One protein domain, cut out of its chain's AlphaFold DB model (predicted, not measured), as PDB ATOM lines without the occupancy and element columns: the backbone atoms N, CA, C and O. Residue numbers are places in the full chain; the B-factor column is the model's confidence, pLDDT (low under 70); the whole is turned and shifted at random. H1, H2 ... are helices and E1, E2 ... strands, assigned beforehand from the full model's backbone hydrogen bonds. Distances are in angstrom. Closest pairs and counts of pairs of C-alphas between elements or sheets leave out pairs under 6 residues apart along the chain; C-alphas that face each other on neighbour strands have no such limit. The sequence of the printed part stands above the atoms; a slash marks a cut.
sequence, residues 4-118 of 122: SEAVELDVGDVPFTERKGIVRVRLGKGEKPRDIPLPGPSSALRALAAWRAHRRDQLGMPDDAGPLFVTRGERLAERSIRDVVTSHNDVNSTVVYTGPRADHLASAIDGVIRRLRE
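What this domain is: This is residues 4 to 118 of the 122 residues of the protein "Site-specific recombinase XerC" of Nocardioides panzhihuensis (UniProt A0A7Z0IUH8). Helix H5 runs through the middle of a compact body, with H2 packed along it the same way and H3 crossing it about perpendicular; a two-stranded hairpin, E1 and E2, lies near the first turns of H2 and H5. The printed part has 115 residues, in the order H1 E1 E2 H2 H3 H4 H5, mostly helix, with one antiparallel sheet, E1 - E2. It is compact and rounded, with a radius of gyration of the C-alphas of 13.2 A and spans of 36 by 28 by 27 A.

Where its parts are: Find C-alpha 4 at (5.750, -32.220, -0.186), where H1, residues 4 to 7, begins. Then come E1, residues 20 to 25, 16.6 A, and E2, residues 34 to 39, 15.6 A. H2, residues 43 to 59, covers 22.5 A; H3, residues 78 to 87, 14.0 A; H4 is residues 93 to 96. H5, residues 102 to 117, covers 22.7 A and ends at C-alpha 117, (23.524, -21.585, 3.452).

How they stand to each other: H1 and H3 only just touch, with 3 pairs of C-alphas within 8 A, the closest Val 7 and Glu 78 at 5.9 A. In the hairpin E1 and E2, look for N 23 and O 36 within hydrogen-bond range at 2.9 A. E2 comes closest to H5 at the C-alphas of Leu 38 and Ala 102, 6.0 A. H2 and H5 touch, closest at the C-alphas of Ala 44 and Ala 106, 4.3 A, at a shallow tilt of 31 degrees, the same way. With its residues 108 to 115 alone H5 touches H3, closest at the C-alphas of Val 84 and Val 112, 6.0 A, about perpendicular at 79 degrees. H4 is close but not clearly touching H3, with the C-alphas of Thr 86 and Ser 93 at 6.5 A. H2 and H3 are apart. In H2, H3 and H5 every O i to N i+4 pair is within hydrogen-bond range; H1 and H4 are too short for one.

The domain as a whole: The C-alphas of Gly 30 and Asp 57, the two farthest apart, are 37.1 A apart. The printed part has no cut; the links H1 to E1 and H2 to H3 are long, and in the second residues 70 to 71 pair antiparallel with 74 to 75. Look with care at residues 27 to 31 and 80 to 118, whose pLDDT is under 70; the mean of the printed part is 73.9.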
ATOM      1  N   SER A   4       5.386 -30.867   0.245       74.69
ATOM      2  CA  SER A   4       5.750 -32.220  -0.186       74.69
ATOM      3  C   SER A   4       6.118 -32.288  -1.671       74.69
ATOM      4  O   SER A   4       7.083 -32.944  -2.029       74.69
ATOM      5  N   GLU A   5       5.427 -31.545  -2.538       78.38
ATOM      6  CA  GLU A   5       5.781 -31.461  -3.962       78.38
ATOM      7  C   GLU A   5       7.141 -30.771  -4.174       78.38
ATOM      8  O   GLU A   5       7.877 -31.157  -5.073       78.38
ATOM      9  N   ALA A   6       7.496 -29.782  -3.344       78.94
ATOM     10  CA  ALA A   6       8.793 -29.105  -3.412       78.94
ATOM     11  C   ALA A   6       9.952 -30.009  -2.962       78.94
ATOM     12  O   ALA A   6      11.027 -29.971  -3.559       78.94
ATOM     13  N   VAL A   7       9.729 -30.821  -1.922       80.94
ATOM     14  CA  VAL A   7      10.704 -31.794  -1.397       80.94
ATOM     15  C   VAL A   7      11.068 -32.828  -2.444       80.94
ATOM     16  O   VAL A   7      12.231 -33.203  -2.522       80.94
ATOM     17  N   GLU A   8      10.096 -33.265  -3.242       86.12
ATOM     18  CA  GLU A   8      10.255 -34.322  -4.244       86.12
ATOM     19  C   GLU A   8      10.891 -33.840  -5.555       86.12
ATOM     20  O   GLU A   8      11.216 -34.663  -6.406       86.12
ATOM     21  N   LEU A   9      11.125 -32.533  -5.731       87.44
ATOM     22  CA  LEU A   9      11.740 -32.018  -6.956       87.44
ATOM     23  C   LEU A   9      13.150 -32.569  -7.150       87.44
ATOM     24  O   LEU A   9      13.978 -32.539  -6.232       87.44
ATOM     25  N   ASP A  10      13.443 -32.985  -8.375       91.88
ATOM     26  CA  ASP A  10      14.802 -33.217  -8.845       91.88
ATOM     27  C   ASP A  10      15.317 -32.015  -9.634       91.88
ATOM     28  O   ASP A  10      14.569 -31.147 -10.090       91.88
ATOM     29  N   VAL A  11      16.629 -31.966  -9.852       91.75
ATOM     30  CA  VAL A  11      17.253 -30.893 -10.638       91.75
ATOM     31  C   VAL A  11      16.660 -30.788 -12.053       91.75
ATOM     32  O   VAL A  11      16.454 -29.683 -12.564       91.75
ATOM     33  N   GLY A  12      16.315 -31.927 -12.664       91.88
ATOM     34  CA  GLY A  12      15.668 -31.998 -13.979       91.88
ATOM     35  C   GLY A  12      14.221 -31.482 -14.018       91.88
ATOM     36  O   GLY A  12      13.694 -31.204 -15.102       91.88
ATOM     37  N   ASP A  13      13.580 -31.309 -12.859       91.25
ATOM     38  CA  ASP A  13      12.236 -30.728 -12.756       91.25
ATOM     39  C   ASP A  13      12.224 -29.219 -12.825       91.25
ATOM     40  O   ASP A  13      11.185 -28.624 -13.107       91.25
ATOM     41  N   VAL A  14      13.380 -28.596 -12.613       90.75
ATOM     42  CA  VAL A  14      13.504 -27.146 -12.608       90.75
ATOM     43  C   VAL A  14      14.532 -26.714 -13.643       90.75
ATOM     44  O   VAL A  14      15.624 -26.273 -13.275       90.75
ATOM     45  N   PRO A  15      14.251 -26.857 -14.954       92.12
ATOM     46  CA  PRO A  15      15.098 -26.242 -15.958       92.12
ATOM     47  C   PRO A  15      14.869 -24.729 -15.941       92.12
ATOM     48  O   PRO A  15      13.739 -24.233 -15.993       92.12
ATOM     49  N   PHE A  16      15.963 -23.979 -15.875       91.69
ATOM     50  CA  PHE A  16      15.919 -22.527 -15.880       91.69
ATOM     51  C   PHE A  16      17.139 -21.916 -16.563       91.69
ATOM     52  O   PHE A  16      18.156 -22.560 -16.801       91.69
ATOM     53  N   THR A  17      16.993 -20.638 -16.872       89.94
ATOM     54  CA  THR A  17      18.026 -19.703 -17.311       89.94
ATOM     55  C   THR A  17      17.975 -18.495 -16.381       89.94
ATOM     56  O   THR A  17      17.052 -18.370 -15.580       89.94
ATOM     57  N   GLU A  18      18.880 -17.537 -16.540       84.81
ATOM     58  CA  GLU A  18      18.811 -16.269 -15.799       84.81
ATOM     59  C   GLU A  18      17.523 -15.463 -16.063       84.81
ATOM     60  O   GLU A  18      17.135 -14.626 -15.250       84.81
ATOM     61  N   ARG A  19      16.851 -15.696 -17.201       88.62
ATOM     62  CA  ARG A  19      15.712 -14.879 -17.666       88.62
ATOM     63  C   ARG A  19      14.346 -15.503 -17.397       88.62
ATOM     64  O   ARG A  19      13.346 -14.792 -17.415       88.62
ATOM     65  N   LYS A  20      14.289 -16.828 -17.269       89.38
ATOM     66  CA  LYS A  20      13.057 -17.605 -17.069       89.38
ATOM     67  C   LYS A  20      13.374 -19.022 -16.613       89.38
ATOM     68  O   LYS A  20      14.426 -19.559 -16.965       89.38
ATOM     69  N   GLY A  21      12.421 -19.653 -15.946       89.69
ATOM     70  CA  GLY A  21      12.443 -21.074 -15.624       89.69
ATOM     71  C   GLY A  21      11.046 -21.670 -15.580       89.69
ATOM     72  O   GLY A  21      10.048 -20.987 -15.818       89.69
ATOM     73  N   ILE A  22      10.983 -22.956 -15.277       89.94
ATOM     74  CA  ILE A  22       9.737 -23.694 -15.092       89.94
ATOM     75  C   ILE A  22       9.960 -24.723 -13.992       89.94
ATOM     76  O   ILE A  22      11.048 -25.281 -13.894       89.94
ATOM     77  N   VAL A  23       8.952 -24.953 -13.159       88.88
ATOM     78  CA  VAL A  23       8.944 -26.041 -12.179       88.88
ATOM     79  C   VAL A  23       7.924 -27.067 -12.630       88.88
ATOM     80  O   VAL A  23       6.733 -26.765 -12.710       88.88
ATOM     81  N   ARG A  24       8.405 -28.269 -12.930       89.81
ATOM     82  CA  ARG A  24       7.606 -29.421 -13.338       89.81
ATOM     83  C   ARG A  24       7.185 -30.182 -12.092       89.81
ATOM     84  O   ARG A  24       7.965 -30.921 -11.502       89.81
ATOM     85  N   VAL A  25       5.941 -30.002 -11.679       85.62
ATOM     86  CA  VAL A  25       5.371 -30.763 -10.567       85.62
ATOM     87  C   VAL A  25       4.866 -32.085 -11.132       85.62
ATOM     88  O   VAL A  25       3.847 -32.103 -11.823       85.62
ATOM     89  N   ARG A  26       5.600 -33.180 -10.888       77.62
ATOM     90  CA  ARG A  26       5.311 -34.487 -11.500       77.62
ATOM     91  C   ARG A  26       4.064 -35.147 -10.921       77.62
ATOM     92  O   ARG A  26       3.175 -35.481 -11.693       77.62
ATOM     93  N   LEU A  27       3.970 -35.338  -9.604       66.62
ATOM     94  CA  LEU A  27       2.825 -35.994  -8.960       66.62
ATOM     95  C   LEU A  27       2.668 -35.511  -7.510       66.62
ATOM     96  O   LEU A  27       3.577 -35.654  -6.699       66.62
ATOM     97  N   GLY A  28       1.493 -34.975  -7.179       59.78
ATOM     98  CA  GLY A  28       1.027 -34.769  -5.803       59.78
ATOM     99  C   GLY A  28      -0.189 -35.660  -5.532       59.78
ATOM    100  O   GLY A  28      -0.845 -36.111  -6.471       59.78
ATOM    101  N   LYS A  29      -0.527 -35.935  -4.263       55.88
ATOM    102  CA  LYS A  29      -1.689 -36.779  -3.905       55.88
ATOM    103  C   LYS A  29      -2.981 -36.228  -4.537       55.88
ATOM    104  O   LYS A  29      -3.550 -35.261  -4.034       55.88
ATOM    105  N   GLY A  30      -3.434 -36.872  -5.617       61.22
ATOM    106  CA  GLY A  30      -4.652 -36.541  -6.366       61.22
ATOM    107  C   GLY A  30      -4.517 -35.422  -7.410       61.22
ATOM    108  O   GLY A  30      -5.507 -35.107  -8.066       61.22
ATOM    109  N   GLU A  31      -3.336 -34.822  -7.590       63.84
ATOM    110  CA  GLU A  31      -3.131 -33.722  -8.543       63.84
ATOM    111  C   GLU A  31      -2.436 -34.205  -9.824       63.84
ATOM    112  O   GLU A  31      -1.469 -34.965  -9.782       63.84
ATOM    113  N   LYS A  32      -2.936 -33.745 -10.978       75.75
ATOM    114  CA  LYS A  32      -2.325 -33.999 -12.288       75.75
ATOM    115  C   LYS A  32      -0.989 -33.248 -12.414       75.75
ATOM    116  O   LYS A  32      -0.862 -32.168 -11.822       75.75
ATOM    117  N   PRO A  33      -0.035 -33.771 -13.210       82.50
ATOM    118  CA  PRO A  33       1.202 -33.067 -13.509       82.50
ATOM    119  C   PRO A  33       0.920 -31.652 -14.016       82.50
ATOM    120  O   PRO A  33      -0.027 -31.440 -14.781       82.50
ATOM    121  N   ARG A  34       1.733 -30.686 -13.589       84.25
ATOM    122  CA  ARG A  34       1.614 -29.297 -14.041       84.25
ATOM    123  C   ARG A  34       2.954 -28.594 -14.067       84.25
ATOM    124  O   ARG A  34       3.832 -28.866 -13.250       84.25
ATOM    125  N   ASP A  35       3.017 -27.601 -14.934       87.75
ATOM    126  CA  ASP A  35       4.148 -26.704 -15.038       87.75
ATOM    127  C   ASP A  35       3.829 -25.365 -14.376       87.75
ATOM    128  O   ASP A  35       2.786 -24.758 -14.625       87.75
ATOM    129  N   ILE A  36       4.745 -24.894 -13.531       84.69
ATOM    130  CA  ILE A  36       4.670 -23.585 -12.883       84.69
ATOM    131  C   ILE A  36       5.754 -22.697 -13.502       84.69
ATOM    132  O   ILE A  36       6.941 -22.932 -13.259       84.69
ATOM    133  N   PRO A  37       5.391 -21.682 -14.304       84.56
ATOM    134  CA  PRO A  37       6.365 -20.749 -14.857       84.56
ATOM    135  C   PRO A  37       7.067 -19.947 -13.757       84.56
ATOM    136  O   PRO A  37       6.423 -19.459 -12.831       84.56
ATOM    137  N   LEU A  38       8.376 -19.749 -13.908       83.19
ATOM    138  CA  LEU A  38       9.177 -18.785 -13.152       83.19
ATOM    139  C   LEU A  38       9.548 -17.631 -14.104       83.19
ATOM    140  O   LEU A  38      10.552 -17.731 -14.818       83.19
ATOM    141  N   PRO A  39       8.714 -16.579 -14.214       75.81
ATOM    142  CA  PRO A  39       8.912 -15.511 -15.190       75.81
ATOM    143  C   PRO A  39       9.998 -14.513 -14.760       75.81
ATOM    144  O   PRO A  39      10.093 -14.158 -13.588       75.81
ATOM    145  N   GLY A  40      10.748 -14.009 -15.748       76.69
ATOM    146  CA  GLY A  40      11.679 -12.883 -15.625       76.69
ATOM    147  C   GLY A  40      12.877 -13.113 -14.692       76.69
ATOM    148  O   GLY A  40      12.932 -14.108 -13.969       76.69
ATOM    149  N   PRO A  41      13.843 -12.176 -14.657       73.81
ATOM    150  CA  PRO A  41      14.857 -12.153 -13.611       73.81
ATOM    151  C   PRO A  41      14.172 -11.966 -12.252       73.81
ATOM    152  O   PRO A  41      13.595 -10.917 -11.973       73.81
ATOM    153  N   SER A  42      14.240 -12.980 -11.396       76.88
ATOM    154  CA  SER A  42      13.601 -12.985 -10.076       76.88
ATOM    155  C   SER A  42      14.602 -13.364  -8.987       76.88
ATOM    156  O   SER A  42      15.683 -13.894  -9.266       76.88
ATOM    157  N   SER A  43      14.260 -13.084  -7.728       73.31
ATOM    158  CA  SER A  43      14.994 -13.622  -6.575       73.31
ATOM    159  C   SER A  43      15.067 -15.151  -6.635       73.31
ATOM    160  O   SER A  43      16.134 -15.702  -6.394       73.31
ATOM    161  N   ALA A  44      14.003 -15.825  -7.092       74.19
ATOM    162  CA  ALA A  44      13.970 -17.279  -7.273       74.19
ATOM    163  C   ALA A  44      15.076 -17.795  -8.193       74.19
ATOM    164  O   ALA A  44      15.806 -18.709  -7.827       74.19
ATOM    165  N   LEU A  45      15.201 -17.220  -9.395       82.50
ATOM    166  CA  LEU A  45      16.187 -17.673 -10.378       82.50
ATOM    167  C   LEU A  45      17.614 -17.428  -9.884       82.50
ATOM    168  O   LEU A  45      18.480 -18.279 -10.071       82.50
ATOM    169  N   ARG A  46      17.846 -16.299  -9.201       82.88
ATOM    170  CA  ARG A  46      19.136 -16.000  -8.563       82.88
ATOM    171  C   ARG A  46      19.455 -16.990  -7.446       82.88
ATOM    172  O   ARG A  46      20.565 -17.514  -7.404       82.88
ATOM    173  N   ALA A  47      18.485 -17.278  -6.584       80.25
ATOM    174  CA  ALA A  47      18.636 -18.241  -5.505       80.25
ATOM    175  C   ALA A  47      18.918 -19.643  -6.062       80.25
ATOM    176  O   ALA A  47      19.888 -20.274  -5.646       80.25
ATOM    177  N   LEU A  48      18.145 -20.095  -7.058       84.25
ATOM    178  CA  LEU A  48      18.333 -21.380  -7.742       84.25
ATOM    179  C   LEU A  48      19.716 -21.494  -8.387       84.25
ATOM    180  O   LEU A  48      20.381 -22.514  -8.211       84.25
ATOM    181  N   ALA A  49      20.171 -20.458  -9.100       87.44
ATOM    182  CA  ALA A  49      21.503 -20.425  -9.702       87.44
ATOM    183  C   ALA A  49      22.596 -20.554  -8.636       87.44
ATOM    184  O   ALA A  49      23.471 -21.416  -8.726       87.44
ATOM    185  N   ALA A  50      22.499 -19.746  -7.580       84.19
ATOM    186  CA  ALA A  50      23.449 -19.788  -6.486       84.19
ATOM    187  C   ALA A  50      23.425 -21.156  -5.780       84.19
ATOM    188  O   ALA A  50      24.464 -21.634  -5.321       84.19
ATOM    189  N   TRP A  51      22.249 -21.769  -5.611       86.06
ATOM    190  CA  TRP A  51      22.088 -23.064  -4.949       86.06
ATOM    191  C   TRP A  51      22.660 -24.210  -5.777       86.06
ATOM    192  O   TRP A  51      23.354 -25.053  -5.216       86.06
ATOM    193  N   ARG A  52      22.462 -24.213  -7.103       88.19
ATOM    194  CA  ARG A  52      23.132 -25.176  -7.993       88.19
ATOM    195  C   ARG A  52      24.651 -25.088  -7.866       88.19
ATOM    196  O   ARG A  52      25.287 -26.113  -7.645       88.19
ATOM    197  N   ALA A  53      25.208 -23.874  -7.882       87.31
ATOM    198  CA  ALA A  53      26.640 -23.673  -7.661       87.31
ATOM    199  C   ALA A  53      27.096 -24.227  -6.300       87.31
ATOM    200  O   ALA A  53      28.079 -24.951  -6.234       87.31
ATOM    201  N   HIS A  54      26.340 -23.982  -5.222       84.06
ATOM    202  CA  HIS A  54      26.652 -24.545  -3.903       84.06
ATOM    203  C   HIS A  54      26.596 -26.084  -3.881       84.06
ATOM    204  O   HIS A  54      27.514 -26.709  -3.359       84.06
ATOM    205  N   ARG A  55      25.565 -26.711  -4.472       87.31
ATOM    206  CA  ARG A  55      25.466 -28.182  -4.580       87.31
ATOM    207  C   ARG A  55      26.689 -28.774  -5.276       87.31
ATOM    208  O   ARG A  55      27.241 -29.760  -4.795       87.31
ATOM    209  N   ARG A  56      27.117 -28.168  -6.380       89.88
ATOM    210  CA  ARG A  56      28.298 -28.607  -7.121       89.88
ATOM    211  C   ARG A  56      29.577 -28.397  -6.316       89.88
ATOM    212  O   ARG A  56      30.313 -29.347  -6.078       89.88
ATOM    213  N   ASP A  57      29.817 -27.166  -5.876       87.44
ATOM    214  CA  ASP A  57      31.115 -26.744  -5.342       87.44
ATOM    215  C   ASP A  57      31.355 -27.231  -3.905       87.44
ATOM    216  O   ASP A  57      32.496 -27.474  -3.528       87.44
ATOM    217  N   GLN A  58      30.298 -27.363  -3.096       82.75
ATOM    218  CA  GLN A  58      30.406 -27.700  -1.669       82.75
ATOM    219  C   GLN A  58      29.952 -29.124  -1.346       82.75
ATOM    220  O   GLN A  58      30.452 -29.718  -0.395       82.75
ATOM    221  N   LEU A  59      29.005 -29.680  -2.111       81.94
ATOM    222  CA  LEU A  59      28.482 -31.033  -1.876       81.94
ATOM    223  C   LEU A  59      28.973 -32.054  -2.911       81.94
ATOM    224  O   LEU A  59      28.649 -33.232  -2.785       81.94
ATOM    225  N   GLY A  60      29.727 -31.627  -3.933       88.81
ATOM    226  CA  GLY A  60      30.233 -32.510  -4.987       88.81
ATOM    227  C   GLY A  60      29.126 -33.174  -5.812       88.81
ATOM    228  O   GLY A  60      29.339 -34.242  -6.381       88.81
ATOM    229  N   MET A  61      27.928 -32.583  -5.841       86.31
ATOM    230  CA  MET A  61      26.774 -33.169  -6.517       86.31
ATOM    231  C   MET A  61      26.705 -32.765  -7.995       86.31
ATOM    232  O   MET A  61      27.071 -31.640  -8.339       86.31
ATOM    233  N   PRO A  62      26.170 -33.635  -8.869       88.25
ATOM    234  CA  PRO A  62      25.974 -33.315 -10.278       88.25
ATOM    235  C   PRO A  62      24.964 -32.175 -10.493       88.25
ATOM    236  O   PRO A  62      23.988 -32.009  -9.748       88.25
ATOM    237  N   ASP A  63      25.201 -31.403 -11.555       84.94
ATOM    238  CA  ASP A  63      24.429 -30.208 -11.930       84.94
ATOM    239  C   ASP A  63      23.073 -30.516 -12.583       84.94
ATOM    240  O   ASP A  63      22.250 -29.610 -12.741       84.94
ATOM    241  N   ASP A  64      22.838 -31.764 -12.986       85.50
ATOM    242  CA  ASP A  64      21.677 -32.197 -13.767       85.50
ATOM    243  C   ASP A  64      20.912 -33.377 -13.148       85.50
ATOM    244  O   ASP A  64      19.839 -33.733 -13.641       85.50
ATOM    245  N   ALA A  65      21.401 -33.938 -12.038       88.12
ATOM    246  CA  ALA A  65      20.829 -35.127 -11.418       88.12
ATOM    247  C   ALA A  65      20.592 -34.996  -9.903       88.12
ATOM    248  O   ALA A  65      21.196 -34.185  -9.187       88.12
ATOM    249  N   GLY A  66      19.691 -35.856  -9.423       90.44
ATOM    250  CA  GLY A  66      19.354 -36.022  -8.015       90.44
ATOM    251  C   GLY A  66      18.394 -34.970  -7.448       90.44
ATOM    252  O   GLY A  66      17.911 -34.098  -8.181       90.44
ATOM    253  N   PRO A  67      18.150 -35.036  -6.126       90.06
ATOM    254  CA  PRO A  67      17.232 -34.144  -5.431       90.06
ATOM    255  C   PRO A  67      17.650 -32.682  -5.567       90.06
ATOM    256  O   PRO A  67      18.831 -32.343  -5.412       90.06
ATOM    257  N   LEU A  68      16.682 -31.800  -5.818       88.12
ATOM    258  CA  LEU A  68      16.929 -30.366  -5.910       88.12
ATOM    259  C   LEU A  68      17.349 -29.808  -4.552       88.12
ATOM    260  O   LEU A  68      18.367 -29.127  -4.469       88.12
ATOM    261  N   PHE A  69      16.597 -30.105  -3.492       85.56
ATOM    262  CA  PHE A  69      16.912 -29.669  -2.132       85.56
ATOM    263  C   PHE A  69      17.558 -30.806  -1.350       85.56
ATOM    264  O   PHE A  69      16.970 -31.875  -1.186       85.56
ATOM    265  N   VAL A  70      18.768 -30.553  -0.858       80.50
ATOM    266  CA  VAL A  70      19.591 -31.536  -0.155       80.50
ATOM    267  C   VAL A  70      20.197 -30.952   1.115       80.50
ATOM    268  O   VAL A  70      20.455 -29.752   1.194       80.50
ATOM    269  N   THR A  71      20.463 -31.815   2.090       77.12
ATOM    270  CA  THR A  71      21.303 -31.535   3.258       77.12
ATOM    271  C   THR A  71      22.357 -32.625   3.368       77.12
ATOM    272  O   THR A  71      22.030 -33.809   3.349       77.12
ATOM    273  N   ARG A  72      23.639 -32.241   3.428       76.75
ATOM    274  CA  ARG A  72      24.772 -33.189   3.465       76.75
ATOM    275  C   ARG A  72      24.721 -34.267   2.358       76.75
ATOM    276  O   ARG A  72      25.111 -35.400   2.593       76.75
ATOM    277  N   GLY A  73      24.222 -33.911   1.170       78.31
ATOM    278  CA  GLY A  73      24.112 -34.809   0.008       78.31
ATOM    279  C   GLY A  73      22.807 -35.611  -0.096       78.31
ATOM    280  O   GLY A  73      22.516 -36.141  -1.162       78.31
ATOM    281  N   GLU A  74      21.983 -35.636   0.953       83.25
ATOM    282  CA  GLU A  74      20.722 -36.389   0.994       83.25
ATOM    283  C   GLU A  74      19.505 -35.487   0.777       83.25
ATOM    284  O   GLU A  74      19.552 -34.302   1.115       83.25
ATOM    285  N   ARG A  75      18.392 -36.029   0.252       86.81
ATOM    286  CA  ARG A  75      17.147 -35.258   0.049       86.81
ATOM    287  C   ARG A  75      16.700 -34.624   1.368       86.81
ATOM    288  O   ARG A  75      16.613 -35.282   2.404       86.81
ATOM    289  N   LEU A  76      16.395 -33.332   1.320       82.94
ATOM    290  CA  LEU A  76      15.924 -32.595   2.485       82.94
ATOM    291  C   LEU A  76      14.546 -33.109   2.921       82.94
ATOM    292  O   LEU A  76      13.625 -33.172   2.115       82.94
ATOM    293  N   ALA A  77      14.380 -33.444   4.201       80.00
ATOM    294  CA  ALA A  77      13.104 -33.938   4.711       80.00
ATOM    295  C   ALA A  77      12.002 -32.862   4.665       80.00
ATOM    296  O   ALA A  77      12.253 -31.680   4.916       80.00
ATOM    297  N   GLU A  78      10.749 -33.279   4.448       76.88
ATOM    298  CA  GLU A  78       9.592 -32.370   4.389       76.88
ATOM    299  C   GLU A  78       9.455 -31.501   5.638       76.88
ATOM    300  O   GLU A  78       9.179 -30.305   5.543       76.88
ATOM    301  N   ARG A  79       9.697 -32.091   6.812       73.50
ATOM    302  CA  ARG A  79       9.658 -31.372   8.085       73.50
ATOM    303  C   ARG A  79      10.668 -30.229   8.117       73.50
ATOM    304  O   ARG A  79      10.309 -29.130   8.511       73.50
ATOM    305  N   SER A  80      11.882 -30.458   7.619       67.88
ATOM    306  CA  SER A  80      12.916 -29.427   7.560       67.88
ATOM    307  C   SER A  80      12.503 -28.279   6.643       67.88
ATOM    308  O   SER A  80      12.647 -27.128   7.031       67.88
ATOM    309  N   ILE A  81      11.917 -28.555   5.470       69.12
ATOM    310  CA  ILE A  81      11.389 -27.483   4.605       69.12
ATOM    311  C   ILE A  81      10.247 -26.735   5.290       69.12
ATOM    312  O   ILE A  81      10.205 -25.507   5.243       69.12
ATOM    313  N   ARG A  82       9.333 -27.452   5.948       68.06
ATOM    314  CA  ARG A  82       8.226 -26.836   6.680       68.06
ATOM    315  C   ARG A  82       8.727 -25.896   7.764       68.06
ATOM    316  O   ARG A  82       8.227 -24.779   7.841       68.06
ATOM    317  N   ASP A  83       9.720 -26.309   8.540       64.88
ATOM    318  CA  ASP A  83      10.290 -25.488   9.605       64.88
ATOM    319  C   ASP A  83      10.906 -24.206   9.023       64.88
ATOM    320  O   ASP A  83      10.672 -23.119   9.544       64.88
ATOM    321  N   VAL A  84      11.590 -24.293   7.876       62.78
ATOM    322  CA  VAL A  84      12.161 -23.116   7.200       62.78
ATOM    323  C   VAL A  84      11.099 -22.180   6.642       62.78
ATOM    324  O   VAL A  84      11.171 -20.975   6.875       62.78
ATOM    325  N   VAL A  85      10.111 -22.721   5.929       60.72
ATOM    326  CA  VAL A  85       9.026 -21.932   5.332       60.72
ATOM    327  C   VAL A  85       8.162 -21.281   6.414       60.72
ATOM    328  O   VAL A  85       7.719 -20.154   6.232       60.72
ATOM    329  N   THR A  86       7.945 -21.954   7.545       56.31
ATOM    330  CA  THR A  86       7.100 -21.442   8.638       56.31
ATOM    331  C   THR A  86       7.860 -20.485   9.562       56.31
ATOM    332  O   THR A  86       7.254 -19.583  10.129       56.31
ATOM    333  N   SER A  87       9.182 -20.644   9.707       49.53
ATOM    334  CA  SER A  87      10.025 -19.765  10.534       49.53
ATOM    335  C   SER A  87      10.346 -18.420   9.872       49.53
ATOM    336  O   SER A  87      10.761 -17.493  10.567       49.53
ATOM    337  N   HIS A  88      10.189 -18.293   8.552       50.78
ATOM    338  CA  HIS A  88      10.387 -17.027   7.852       50.78
ATOM    339  C   HIS A  88       9.062 -16.258   7.796       50.78
ATOM    340  O   HIS A  88       8.159 -16.612   7.043       50.78
ATOM    341  N   ASN A  89       8.982 -15.171   8.571       41.94
ATOM    342  CA  ASN A  89       7.842 -14.245   8.712       41.94
ATOM    343  C   ASN A  89       7.360 -13.555   7.411       41.94
ATOM    344  O   ASN A  89       6.541 -12.644   7.481       41.94
ATOM    345  N   ASP A  90       7.841 -13.971   6.238       44.84
ATOM    346  CA  ASP A  90       7.578 -13.322   4.947       44.84
ATOM    347  C   ASP A  90       6.803 -14.215   3.959       44.84
ATOM    348  O   ASP A  90       6.468 -13.805   2.849       44.84
ATOM    349  N   VAL A  91       6.476 -15.454   4.350       48.06
ATOM    350  CA  VAL A  91       5.615 -16.337   3.555       48.06
ATOM    351  C   VAL A  91       4.315 -16.533   4.315       48.06
ATOM    352  O   VAL A  91       4.272 -17.227   5.327       48.06
ATOM    353  N   ASN A  92       3.237 -15.912   3.833       42.97
ATOM    354  CA  ASN A  92       1.899 -16.081   4.390       42.97
ATOM    355  C   ASN A  92       1.527 -17.576   4.318       42.97
ATOM    356  O   ASN A  92       1.155 -18.093   3.260       42.97
ATOM    357  N   SER A  93       1.702 -18.283   5.437       43.06
ATOM    358  CA  SER A  93       1.650 -19.748   5.541       43.06
ATOM    359  C   SER A  93       0.324 -20.322   5.035       43.06
ATOM    360  O   SER A  93       0.293 -21.425   4.495       43.06
ATOM    361  N   THR A  94      -0.750 -19.531   5.082       37.34
ATOM    362  CA  THR A  94      -2.090 -19.842   4.566       37.34
ATOM    363  C   THR A  94      -2.139 -20.045   3.041       37.34
ATOM    364  O   THR A  94      -2.940 -20.841   2.553       37.34
ATOM    365  N   VAL A  95      -1.271 -19.390   2.259       44.69
ATOM    366  CA  VAL A  95      -1.273 -19.488   0.781       44.69
ATOM    367  C   VAL A  95      -0.494 -20.712   0.275       44.69
ATOM    368  O   VAL A  95      -0.773 -21.247  -0.802       44.69
ATOM    369  N   VAL A  96       0.431 -21.226   1.089       46.31
ATOM    370  CA  VAL A  96       1.207 -22.445   0.801       46.31
ATOM    371  C   VAL A  96       0.303 -23.688   0.765       46.31
ATOM    372  O   VAL A  96       0.605 -24.652   0.061       46.31
ATOM    373  N   TYR A  97      -0.846 -23.648   1.448       42.94
ATOM    374  CA  TYR A  97      -1.784 -24.771   1.526       42.94
ATOM    375  C   TYR A  97      -2.829 -24.825   0.403       42.94
ATOM    376  O   TYR A  97      -3.378 -25.898   0.164       42.94
ATOM    377  N   THR A  98      -3.099 -23.725  -0.311       46.56
ATOM    378  CA  THR A  98      -4.214 -23.667  -1.283       46.56
ATOM    379  C   THR A  98      -3.786 -23.551  -2.746       46.56
ATOM    380  O   THR A  98      -4.597 -23.803  -3.633       46.56
ATOM    381  N   GLY A  99      -2.510 -23.271  -3.023       43.25
ATOM    382  CA  GLY A  99      -1.957 -23.295  -4.379       43.25
ATOM    383  C   GLY A  99      -1.082 -22.079  -4.659       43.25
ATOM    384  O   GLY A  99      -1.595 -21.054  -5.107       43.25
ATOM    385  N   PRO A 100       0.240 -22.154  -4.423       50.06
ATOM    386  CA  PRO A 100       1.090 -20.996  -4.634       50.06
ATOM    387  C   PRO A 100       1.169 -20.598  -6.105       50.06
ATOM    388  O   PRO A 100       1.420 -21.424  -6.987       50.06
ATOM    389  N   ARG A 101       0.974 -19.298  -6.317       55.91
ATOM    390  CA  ARG A 101       1.392 -18.535  -7.493       55.91
ATOM    391  C   ARG A 101       2.933 -18.479  -7.568       55.91
ATOM    392  O   ARG A 101       3.626 -18.830  -6.610       55.91
ATOM    393  N   ALA A 102       3.470 -18.097  -8.727       53.16
ATOM    394  CA  ALA A 102       4.909 -18.140  -9.026       53.16
ATOM    395  C   ALA A 102       5.778 -17.294  -8.068       53.16
ATOM    396  O   ALA A 102       6.915 -17.652  -7.776       53.16
ATOM    397  N   ASP A 103       5.222 -16.202  -7.552       56.00
ATOM    398  CA  ASP A 103       5.791 -15.307  -6.541       56.00
ATOM    399  C   ASP A 103       5.968 -15.982  -5.170       56.00
ATOM    400  O   ASP A 103       7.035 -15.902  -4.571       56.00
ATOM    401  N   HIS A 104       4.977 -16.733  -4.691       57.50
ATOM    402  CA  HIS A 104       5.102 -17.466  -3.425       57.50
ATOM    403  C   HIS A 104       6.119 -18.605  -3.509       57.50
ATOM    404  O   HIS A 104       6.810 -18.912  -2.537       57.50
ATOM    405  N   LEU A 105       6.229 -19.220  -4.687       58.03
ATOM    406  CA  LEU A 105       7.250 -20.219  -4.949       58.03
ATOM    407  C   LEU A 105       8.653 -19.601  -4.939       58.03
ATOM    408  O   LEU A 105       9.571 -20.177  -4.363       58.03
ATOM    409  N   ALA A 106       8.801 -18.410  -5.522       59.22
ATOM    410  CA  ALA A 106      10.046 -17.657  -5.498       59.22
ATOM    411  C   ALA A 106      10.537 -17.394  -4.070       59.22
ATOM    412  O   ALA A 106      11.688 -17.700  -3.758       59.22
ATOM    413  N   SER A 107       9.655 -16.893  -3.201       62.38
ATOM    414  CA  SER A 107       9.989 -16.600  -1.803       62.38
ATOM    415  C   SER A 107      10.280 -17.861  -0.989       62.38
ATOM    416  O   SER A 107      11.218 -17.873  -0.196       62.38
ATOM    417  N   ALA A 108       9.531 -18.949  -1.203       60.44
ATOM    418  CA  ALA A 108       9.777 -20.213  -0.510       60.44
ATOM    419  C   ALA A 108      11.126 -20.836  -0.910       60.44
ATOM    420  O   ALA A 108      11.876 -21.289  -0.047       60.44
ATOM    421  N   ILE A 109      11.454 -20.826  -2.206       66.06
ATOM    422  CA  ILE A 109      12.746 -21.301  -2.714       66.06
ATOM    423  C   ILE A 109      13.888 -20.445  -2.153       66.06
ATOM    424  O   ILE A 109      14.877 -21.004  -1.680       66.06
ATOM    425  N   ASP A 110      13.752 -19.115  -2.161       66.31
ATOM    426  CA  ASP A 110      14.769 -18.210  -1.608       66.31
ATOM    427  C   ASP A 110      14.988 -18.443  -0.106       66.31
ATOM    428  O   ASP A 110      16.129 -18.591   0.327       66.31
ATOM    429  N   GLY A 111      13.911 -18.573   0.679       66.25
ATOM    430  CA  GLY A 111      13.985 -18.841   2.118       66.25
ATOM    431  C   GLY A 111      14.628 -20.191   2.449       66.25
ATOM    432  O   GLY A 111      15.508 -20.268   3.308       66.25
ATOM    433  N   VAL A 112      14.257 -21.255   1.723       66.69
ATOM    434  CA  VAL A 112      14.889 -22.581   1.862       66.69
ATOM    435  C   VAL A 112      16.378 -22.506   1.539       66.69
ATOM    436  O   VAL A 112      17.201 -22.986   2.315       66.69
ATOM    437  N   ILE A 113      16.745 -21.856   0.433       68.12
ATOM    438  CA  ILE A 113      18.144 -21.734   0.009       68.12
ATOM    439  C   ILE A 113      18.956 -20.884   0.989       68.12
ATOM    440  O   ILE A 113      20.095 -21.245   1.286       68.12
ATOM    441  N   ARG A 114      18.399 -19.786   1.513       67.69
ATOM    442  CA  ARG A 114      19.044 -18.975   2.555       67.69
ATOM    443  C   ARG A 114      19.342 -19.805   3.792       67.69
ATOM    444  O   ARG A 114      20.494 -19.849   4.212       67.69
ATOM    445  N   ARG A 115      18.360 -20.549   4.306       67.88
ATOM    446  CA  ARG A 115      18.579 -21.384   5.490       67.88
ATOM    447  C   ARG A 115      19.629 -22.466   5.262       67.88
ATOM    448  O   ARG A 115      20.418 -22.728   6.161       67.88
ATOM    449  N   LEU A 116      19.641 -23.098   4.087       65.38
ATOM    450  CA  LEU A 116      20.628 -24.134   3.767       65.38
ATOM    451  C   LEU A 116      22.058 -23.580   3.643       65.38
ATOM    452  O   LEU A 116      23.009 -24.345   3.766       65.38
ATOM    453  N   ARG A 117      22.220 -22.270   3.418       66.06
ATOM    454  CA  ARG A 117      23.524 -21.585   3.452       66.06
ATOM    455  C   ARG A 117      23.935 -21.148   4.850       66.06
ATOM    456  O   ARG A 117      25.128 -21.003   5.103       66.06
ATOM    457  N   GLU A 118      22.975 -20.873   5.723       67.25
ATOM    458  CA  GLU A 118      23.257 -20.468   7.092       67.25
ATOM    459  C   GLU A 118      23.774 -21.670   7.890       67.25
ATOM    460  O   GLU A 118      23.137 -22.731   7.887       67.25
TER     461      GLU A 118